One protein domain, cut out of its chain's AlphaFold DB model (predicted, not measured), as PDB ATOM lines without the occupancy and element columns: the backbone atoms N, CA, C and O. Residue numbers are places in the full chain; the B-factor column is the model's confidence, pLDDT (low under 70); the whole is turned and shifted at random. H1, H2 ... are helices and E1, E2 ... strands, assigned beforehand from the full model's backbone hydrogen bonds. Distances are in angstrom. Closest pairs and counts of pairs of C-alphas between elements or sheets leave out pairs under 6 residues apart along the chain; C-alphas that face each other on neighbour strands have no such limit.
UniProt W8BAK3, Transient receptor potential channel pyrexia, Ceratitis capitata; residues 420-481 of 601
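Overview. This is residues 420 to 481 of the 601 residues of the protein "Transient receptor potential channel pyrexia" of Ceratitis capitata (UniProt W8BAK3). A narrow two-stranded hairpin, E1 and E2, reaches out with its loop as a long arm, and beyond its base the helices H2, H3 and H4 form a loose arc that leads out and folds back to that base. H1 sits just before E1 at the base, near H4, while residues 450 to 455, in the long link before H2, stick out from the body. The printed part has 62 residues with four named helices and two named strands, in the order H1, E1, E2, H2, H3, H4; the two strands form an antiparallel sheet, order E1 - E2, and the class is mixed, helices and strands. The whole is loose, with a radius of gyration of the C-alphas of 13.8 A, and elongated, spanning 45 by 27 by 17 A.

Arrangement. Strands E1, residues 426 to 429, and E2, residues 439 to 442, are antiparallel neighbours in a hairpin, with 154 degrees between their directions. N 427 and O 441, 2.9 A apart, and N 441 and O 427, 2.8 A apart, are within hydrogen-bond range. H4, residues 476 to 481, comes to this pair at Leu 477, whose C-alpha is 6.9 A from that of Ile 426 and 7.0 A from that of Leu 442, the closest C-alphas in each case. H1, residues 420 to 424, is close to H4 but not clearly touching, the closest C-alphas being those of Met 422 and Leu 477, 7.1 A apart. H2, residues 456 to 467, is also close to H4 but not clearly touching, with the closest C-alphas, of Leu 461 and Cys 478, 7.4 A apart. H2 and H4 run opposite ways at a steep tilt of 62 degrees. With residues 461 to 465 alone, H2 touches H3, residues 470 to 473; their closest C-alphas, of Leu 464 and Leu 473, are 6.7 A apart. H1 and H2 are apart, and so are E1 and H2. Every O i to N i+4 pair is within hydrogen-bond range in H1, H2 and H4; H3 is too short for such a pair.

Along the chain. E1, residues 426 to 429, measures 10.0 A from first to last C-alpha, and E2, residues 439 to 442, 9.8 A. H2, residues 456 to 467, is the longest helix and measures 16.5 A. H4, residues 476 to 481, measures 8.3 A, H1, residues 420 to 424, 6.5 A, and H3, residues 470 to 473, 5.0 A. H1 begins at C-alpha 420, (164.853, 170.484, 190.321), H2 begins at C-alpha 456, (153.326, 158.562, 199.939), and H4 ends at C-alpha 481, (158.662, 167.921, 206.481).

Size, cuts and confidence. The C-alphas of Gly 434 and Glu 466, the two farthest apart, are 44.9 A from each other. The printed part has no cut. The link from E2 to H2 is long, with 13 residues. The mean pLDDT of the printed part is 76.3, and the model's confidence is low, under 70, in residues 429 to 438 and 449 to 455.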
ATOM      1  N   ALA A 420     165.606 169.378 190.924       86.69
ATOM      2  CA  ALA A 420     164.853 170.484 190.321       86.69
ATOM      3  C   ALA A 420     163.326 170.275 190.397       86.69
ATOM      4  O   ALA A 420     162.554 171.216 190.589       86.69
ATOM      5  N   LYS A 421     162.866 169.023 190.298       83.81
ATOM      6  CA  LYS A 421     161.452 168.685 190.500       83.81
ATOM      7  C   LYS A 421     161.021 168.850 191.961       83.81
ATOM      8  O   LYS A 421     159.914 169.327 192.222       83.81
ATOM      9  N   MET A 422     161.886 168.521 192.919       85.81
ATOM     10  CA  MET A 422     161.644 168.794 194.340       85.81
ATOM     11  C   MET A 422     161.586 170.298 194.633       85.81
ATOM     12  O   MET A 422     160.722 170.711 195.405       85.81
ATOM     13  N   ASP A 423     162.411 171.115 193.975       86.81
ATOM     14  CA  ASP A 423     162.341 172.581 194.070       86.81
ATOM     15  C   ASP A 423     160.964 173.094 193.618       86.81
ATOM     16  O   ASP A 423     160.329 173.885 194.314       86.81
ATOM     17  N   SER A 424     160.430 172.562 192.510       84.50
ATOM     18  CA  SER A 424     159.097 172.933 191.996       84.50
ATOM     19  C   SER A 424     157.925 172.565 192.925       84.50
ATOM     20  O   SER A 424     156.813 173.078 192.771       84.50
ATOM     21  N   SER A 425     158.170 171.691 193.907       83.06
ATOM     22  CA  SER A 425     157.181 171.277 194.910       83.06
ATOM     23  C   SER A 425     157.017 172.293 196.044       83.06
ATOM     24  O   SER A 425     156.093 172.166 196.850       83.06
ATOM     25  N   ILE A 426     157.886 173.305 196.115       84.38
ATOM     26  CA  ILE A 426     157.819 174.397 197.088       84.38
ATOM     27  C   ILE A 426     157.195 175.611 196.392       84.38
ATOM     28  O   ILE A 426     157.790 176.195 195.490       84.38
ATOM     29  N   LYS A 427     155.986 176.005 196.803       82.19
ATOM     30  CA  LYS A 427     155.300 177.201 196.288       82.19
ATOM     31  C   LYS A 427     155.177 178.247 197.384       82.19
ATOM     32  O   LYS A 427     154.781 177.926 198.503       82.19
ATOM     33  N   VAL A 428     155.491 179.493 197.052       76.81
ATOM     34  CA  VAL A 428     155.277 180.653 197.922       76.81
ATOM     35  C   VAL A 428     154.058 181.392 197.388       76.81
ATOM     36  O   VAL A 428     154.064 181.811 196.231       76.81
ATOM     37  N   ASN A 429     153.003 181.507 198.192       67.19
ATOM     38  CA  ASN A 429     151.874 182.365 197.857       67.19
ATOM     39  C   ASN A 429     152.157 183.765 198.411       67.19
ATOM     40  O   ASN A 429     152.169 183.956 199.627       67.19
ATOM     41  N   GLU A 430     152.373 184.732 197.522       55.53
ATOM     42  CA  GLU A 430     152.306 186.149 197.874       55.53
ATOM     43  C   GLU A 430     150.826 186.548 197.897       55.53
ATOM     44  O   GLU A 430     150.153 186.531 196.865       55.53
ATOM     45  N   HIS A 431     150.291 186.842 199.084       57.47
ATOM     46  CA  HIS A 431     149.030 187.574 199.188       57.47
ATOM     47  C   HIS A 431     149.265 189.026 198.731       57.47
ATOM     48  O   HIS A 431     150.396 189.513 198.763       57.47
ATOM     49  N   GLU A 432     148.214 189.691 198.236       56.34
ATOM     50  CA  GLU A 432     148.285 191.055 197.694       56.34
ATOM     51  C   GLU A 432     149.062 192.017 198.614       56.34
ATOM     52  O   GLU A 432     149.035 191.894 199.838       56.34
ATOM     53  N   ILE A 433     149.754 192.980 197.991       50.59
ATOM     54  CA  ILE A 433     150.636 193.988 198.603       50.59
ATOM     55  C   ILE A 433     149.965 194.612 199.843       50.59
ATOM     56  O   ILE A 433     149.187 195.558 199.728       50.59
ATOM     57  N   GLY A 434     150.261 194.076 201.032       60.22
ATOM     58  CA  GLY A 434     149.653 194.516 202.290       60.22
ATOM     59  C   GLY A 434     149.583 193.461 203.398       60.22
ATOM     60  O   GLY A 434     149.609 193.847 204.566       60.22
ATOM     61  N   ASP A 435     149.551 192.166 203.066       54.12
ATOM     62  CA  ASP A 435     149.547 191.088 204.068       54.12
ATOM     63  C   ASP A 435     150.969 190.676 204.488       54.12
ATOM     64  O   ASP A 435     151.862 190.484 203.664       54.12
ATOM     65  N   VAL A 436     151.187 190.556 205.801       61.84
ATOM     66  CA  VAL A 436     152.503 190.285 206.423       61.84
ATOM     67  C   VAL A 436     152.843 188.785 206.428       61.84
ATOM     68  O   VAL A 436     153.992 188.403 206.657       61.84
ATOM     69  N   ASP A 437     151.862 187.927 206.143       59.31
ATOM     70  CA  ASP A 437     151.985 186.481 206.278       59.31
ATOM     71  C   ASP A 437     152.248 185.810 204.916       59.31
ATOM     72  O   ASP A 437     151.348 185.567 204.113       59.31
ATOM     73  N   CYS A 438     153.515 185.470 204.658       62.47
ATOM     74  CA  CYS A 438     153.890 184.599 203.542       62.47
ATOM     75  C   CYS A 438     153.528 183.139 203.865       62.47
ATOM     76  O   CYS A 438     154.113 182.534 204.770       62.47
ATOM     77  N   GLU A 439     152.630 182.531 203.088       70.56
ATOM     78  CA  GLU A 439     152.320 181.103 203.206       70.56
ATOM     79  C   GLU A 439     153.197 180.269 202.259       70.56
ATOM     80  O   GLU A 439     153.103 180.364 201.032       70.56
ATOM     81  N   ILE A 440     154.047 179.410 202.833       75.50
ATOM     82  CA  ILE A 440     154.828 178.416 202.083       75.50
ATOM     83  C   ILE A 440     154.009 177.127 201.995       75.50
ATOM     84  O   ILE A 440     153.741 176.474 203.007       75.50
ATOM     85  N   LYS A 441     153.645 176.728 200.776       77.31
ATOM     86  CA  LYS A 441     152.920 175.487 200.496       77.31
ATOM     87  C   LYS A 441     153.868 174.428 199.941       77.31
ATOM     88  O   LYS A 441     154.492 174.621 198.900       77.31
ATOM     89  N   LEU A 442     153.931 173.292 200.630       78.81
ATOM     90  CA  LEU A 442     154.661 172.101 200.197       78.81
ATOM     91  C   LEU A 442     153.680 171.160 199.489       78.81
ATOM     92  O   LEU A 442     152.686 170.751 200.090       78.81
ATOM     93  N   ASP A 443     153.928 170.839 198.220       76.44
ATOM     94  CA  ASP A 443     153.041 170.003 197.403       76.44
ATOM     95  C   ASP A 443     153.753 168.734 196.914       76.44
ATOM     96  O   ASP A 443     154.352 168.701 195.841       76.44
ATOM     97  N   PHE A 444     153.663 167.658 197.701       76.00
ATOM     98  CA  PHE A 444     154.281 166.367 197.377       76.00
ATOM     99  C   PHE A 444     153.601 165.614 196.225       76.00
ATOM    100  O   PHE A 444     154.157 164.633 195.732       76.00
ATOM    101  N   ARG A 445     152.437 166.075 195.738       71.88
ATOM    102  CA  ARG A 445     151.709 165.422 194.632       71.88
ATOM    103  C   ARG A 445     152.488 165.431 193.316       71.88
ATOM    104  O   ARG A 445     152.217 164.618 192.441       71.88
ATOM    105  N   LEU A 446     153.447 166.349 193.175       70.19
ATOM    106  CA  LEU A 446     154.350 166.417 192.023       70.19
ATOM    107  C   LEU A 446     155.434 165.330 192.042       70.19
ATOM    108  O   LEU A 446     156.020 165.035 191.001       70.19
ATOM    109  N   LEU A 447     155.715 164.759 193.215       74.31
ATOM    110  CA  LEU A 447     156.777 163.776 193.437       74.31
ATOM    111  C   LEU A 447     156.229 162.370 193.658       74.31
ATOM    112  O   LEU A 447     156.899 161.398 193.320       74.31
ATOM    113  N   VAL A 448     155.033 162.266 194.235       71.69
ATOM    114  CA  VAL A 448     154.392 160.992 194.540       71.69
ATOM    115  C   VAL A 448     152.961 161.000 193.996       71.69
ATOM    116  O   VAL A 448     152.191 161.907 194.330       71.69
ATOM    117  N   PRO A 449     152.575 160.016 193.167       66.50
ATOM    118  CA  PRO A 449     151.231 159.971 192.620       66.50
ATOM    119  C   PRO A 449     150.169 159.779 193.721       66.50
ATOM    120  O   PRO A 449     150.393 159.053 194.696       66.50
ATOM    121  N   PRO A 450     148.976 160.382 193.555       58.22
ATOM    122  CA  PRO A 450     147.939 160.468 194.591       58.22
ATOM    123  C   PRO A 450     147.323 159.119 194.996       58.22
ATOM    124  O   PRO A 450     146.609 159.044 195.991       58.22
ATOM    125  N   THR A 451     147.590 158.049 194.247       55.47
ATOM    126  CA  THR A 451     147.091 156.693 194.517       55.47
ATOM    127  C   THR A 451     147.807 155.998 195.679       55.47
ATOM    128  O   THR A 451     147.319 154.982 196.170       55.47
ATOM    129  N   THR A 452     148.940 156.531 196.154       54.44
ATOM    130  CA  THR A 452     149.693 155.994 197.303       54.44
ATOM    131  C   THR A 452     149.088 156.453 198.640       54.44
ATOM    132  O   THR A 452     149.587 157.340 199.329       54.44
ATOM    133  N   LEU A 453     147.955 155.833 198.979       50.22
ATOM    134  CA  LEU A 453     147.374 155.643 200.317       50.22
ATOM    135  C   LEU A 453     148.010 156.475 201.460       50.22
ATOM    136  O   LEU A 453     148.950 156.006 202.087       50.22
ATOM    137  N   GLU A 454     147.505 157.685 201.744       56.44
ATOM    138  CA  GLU A 454     147.733 158.526 202.954       56.44
ATOM    139  C   GLU A 454     149.189 158.755 203.463       56.44
ATOM    140  O   GLU A 454     149.397 159.472 204.445       56.44
ATOM    141  N   ARG A 455     150.216 158.171 202.831       65.19
ATOM    142  CA  ARG A 455     151.589 158.014 203.350       65.19
ATOM    143  C   ARG A 455     152.678 158.088 202.272       65.19
ATOM    144  O   ARG A 455     153.844 157.853 202.592       65.19
ATOM    145  N   GLY A 456     152.349 158.454 201.032       74.06
ATOM    146  CA  GLY A 456     153.326 158.562 199.939       74.06
ATOM    147  C   GLY A 456     154.567 159.405 200.282       74.06
ATOM    148  O   GLY A 456     155.691 159.025 199.975       74.06
ATOM    149  N   GLU A 457     154.390 160.492 201.036       79.62
ATOM    150  CA  GLU A 457     155.480 161.358 201.515       79.62
ATOM    151  C   GLU A 457     156.473 160.608 202.419       79.62
ATOM    152  O   GLU A 457     157.688 160.785 202.323       79.62
ATOM    153  N   THR A 458     155.962 159.744 203.304       82.12
ATOM    154  CA  THR A 458     156.811 158.935 204.184       82.12
ATOM    155  C   THR A 458     157.525 157.824 203.441       82.12
ATOM    156  O   THR A 458     158.688 157.584 203.740       82.12
ATOM    157  N   GLU A 459     156.873 157.183 202.470       83.69
ATOM    158  CA  GLU A 459     157.519 156.163 201.636       83.69
ATOM    159  C   GLU A 459     158.635 156.769 200.786       83.69
ATOM    160  O   GLU A 459     159.719 156.195 200.691       83.69
ATOM    161  N   LEU A 460     158.434 157.982 200.262       85.81
ATOM    162  CA  LEU A 460     159.486 158.722 199.574       85.81
ATOM    163  C   LEU A 460     160.704 158.935 200.480       85.81
ATOM    164  O   LEU A 460     161.823 158.598 200.097       85.81
ATOM    165  N   LEU A 461     160.499 159.428 201.703       87.50
ATOM    166  CA  LEU A 461     161.587 159.624 202.666       87.50
ATOM    167  C   LEU A 461     162.273 158.314 203.058       87.50
ATOM    168  O   LEU A 461     163.500 158.271 203.120       87.50
ATOM    169  N   LEU A 462     161.508 157.245 203.287       86.00
ATOM    170  CA  LEU A 462     162.062 155.921 203.576       86.00
ATOM    171  C   LEU A 462     162.906 155.417 202.404       86.00
ATOM    172  O   LEU A 462     164.038 154.995 202.620       86.00
ATOM    173  N   SER A 463     162.425 155.560 201.168       86.56
ATOM    174  CA  SER A 463     163.177 155.177 199.971       86.56
ATOM    175  C   SER A 463     164.482 155.974 199.822       86.56
ATOM    176  O   SER A 463     165.523 155.408 199.497       86.56
ATOM    177  N   LEU A 464     164.472 157.273 200.142       88.75
ATOM    178  CA  LEU A 464     165.668 158.121 200.126       88.75
ATOM    179  C   LEU A 464     166.693 157.703 201.190       88.75
ATOM    180  O   LEU A 464     167.899 157.733 200.925       88.75
ATOM    181  N   ILE A 465     166.221 157.301 202.377       88.88
ATOM    182  CA  ILE A 465     167.057 156.774 203.465       88.88
ATOM    183  C   ILE A 465     167.655 155.422 203.072       88.88
ATOM    184  O   ILE A 465     168.862 155.239 203.212       88.88
ATOM    185  N   GLU A 466     166.841 154.506 202.540       87.62
ATOM    186  CA  GLU A 466     167.267 153.174 202.086       87.62
ATOM    187  C   GLU A 466     168.373 153.259 201.029       87.62
ATOM    188  O   GLU A 466     169.351 152.514 201.082       87.62
ATOM    189  N   VAL A 467     168.244 154.193 200.085       88.00
ATOM    190  CA  VAL A 467     169.233 154.400 199.019       88.00
ATOM    191  C   VAL A 467     170.435 155.236 199.498       88.00
ATOM    192  O   VAL A 467     171.461 155.299 198.824       88.00
ATOM    193  N   GLY A 468     170.350 155.863 200.675       86.44
ATOM    194  CA  GLY A 468     171.435 156.652 201.261       86.44
ATOM    195  C   GLY A 468     171.654 158.017 200.598       86.44
ATOM    196  O   GLY A 468     172.751 158.576 200.685       86.44
ATOM    197  N   GLN A 469     170.634 158.588 199.948       86.06
ATOM    198  CA  GLN A 469     170.733 159.873 199.244       86.06
ATOM    199  C   GLN A 469     170.665 161.072 200.198       86.06
ATOM    200  O   GLN A 469     169.691 161.825 200.238       86.06
ATOM    201  N   LYS A 470     171.755 161.293 200.944       85.62
ATOM    202  CA  LYS A 470     171.880 162.396 201.912       85.62
ATOM    203  C   LYS A 470     171.587 163.765 201.293       85.62
ATOM    204  O   LYS A 470     170.931 164.580 201.924       85.62
ATOM    205  N   ARG A 471     172.032 164.012 200.056       86.81
ATOM    206  CA  ARG A 471     171.822 165.304 199.374       86.81
ATOM    207  C   ARG A 471     170.337 165.624 199.182       86.81
ATOM    208  O   ARG A 471     169.929 166.743 199.456       86.81
ATOM    209  N   LEU A 472     169.539 164.638 198.772       87.31
ATOM    210  CA  LEU A 472     168.093 164.794 198.596       87.31
ATOM    211  C   LEU A 472     167.346 164.847 199.942       87.31
ATOM    212  O   LEU A 472     166.324 165.516 200.053       87.31
ATOM    213  N   LEU A 473     167.858 164.186 200.987       88.69
ATOM    214  CA  LEU A 473     167.293 164.271 202.342       88.69
ATOM    215  C   LEU A 473     167.515 165.636 203.005       88.69
ATOM    216  O   LEU A 473     166.660 166.081 203.764       88.69
ATOM    217  N   MET A 474     168.629 166.303 202.699       88.12
ATOM    218  CA  MET A 474     168.933 167.664 203.167       88.12
ATOM    219  C   MET A 474     168.252 168.746 202.313       88.12
ATOM    220  O   MET A 474     168.497 169.933 202.503       88.12
ATOM    221  N   HIS A 475     167.420 168.354 201.345       90.19
ATOM    222  CA  HIS A 475     166.631 169.297 200.568       90.19
ATOM    223  C   HIS A 475     165.617 170.017 201.479       90.19
ATOM    224  O   HIS A 475     164.977 169.340 202.293       90.19
ATOM    225  N   PRO A 476     165.376 171.336 201.313       87.75
ATOM    226  CA  PRO A 476     164.465 172.099 202.173       87.75
ATOM    227  C   PRO A 476     163.073 171.470 202.318       87.75
ATOM    228  O   PRO A 476     162.500 171.467 203.403       87.75
ATOM    229  N   LEU A 477     162.542 170.869 201.247       86.50
ATOM    230  CA  LEU A 477     161.280 170.112 201.269       86.50
ATOM    231  C   LEU A 477     161.291 168.954 202.288       86.50
ATOM    232  O   LEU A 477     160.373 168.816 203.094       86.50
ATOM    233  N   CYS A 478     162.332 168.119 202.259       87.44
ATOM    234  CA  CYS A 478     162.474 166.974 203.157       87.44
ATOM    235  C   CYS A 478     162.752 167.434 204.590       87.44
ATOM    236  O   CYS A 478     162.149 166.925 205.533       87.44
ATOM    237  N   GLU A 479     163.632 168.424 204.751       88.38
ATOM    238  CA  GLU A 479     164.008 168.963 206.054       88.38
ATOM    239  C   GLU A 479     162.814 169.612 206.761       88.38
ATOM    240  O   GLU A 479     162.539 169.299 207.920       88.38
ATOM    241  N   THR A 480     162.047 170.450 206.060       86.94
ATOM    242  CA  THR A 480     160.835 171.076 206.612       86.94
ATOM    243  C   THR A 480     159.790 170.034 206.988       86.94
ATOM    244  O   THR A 480     159.216 170.109 208.077       86.94
ATOM    245  N   PHE A 481     159.581 169.010 206.159       86.25
ATOM    246  CA  PHE A 481     158.662 167.921 206.481       86.25
ATOM    247  C   PHE A 481     159.097 167.126 207.721       86.25
ATOM    248  O   PHE A 481     158.298 166.907 208.642       86.25
TER     249      PHE A 481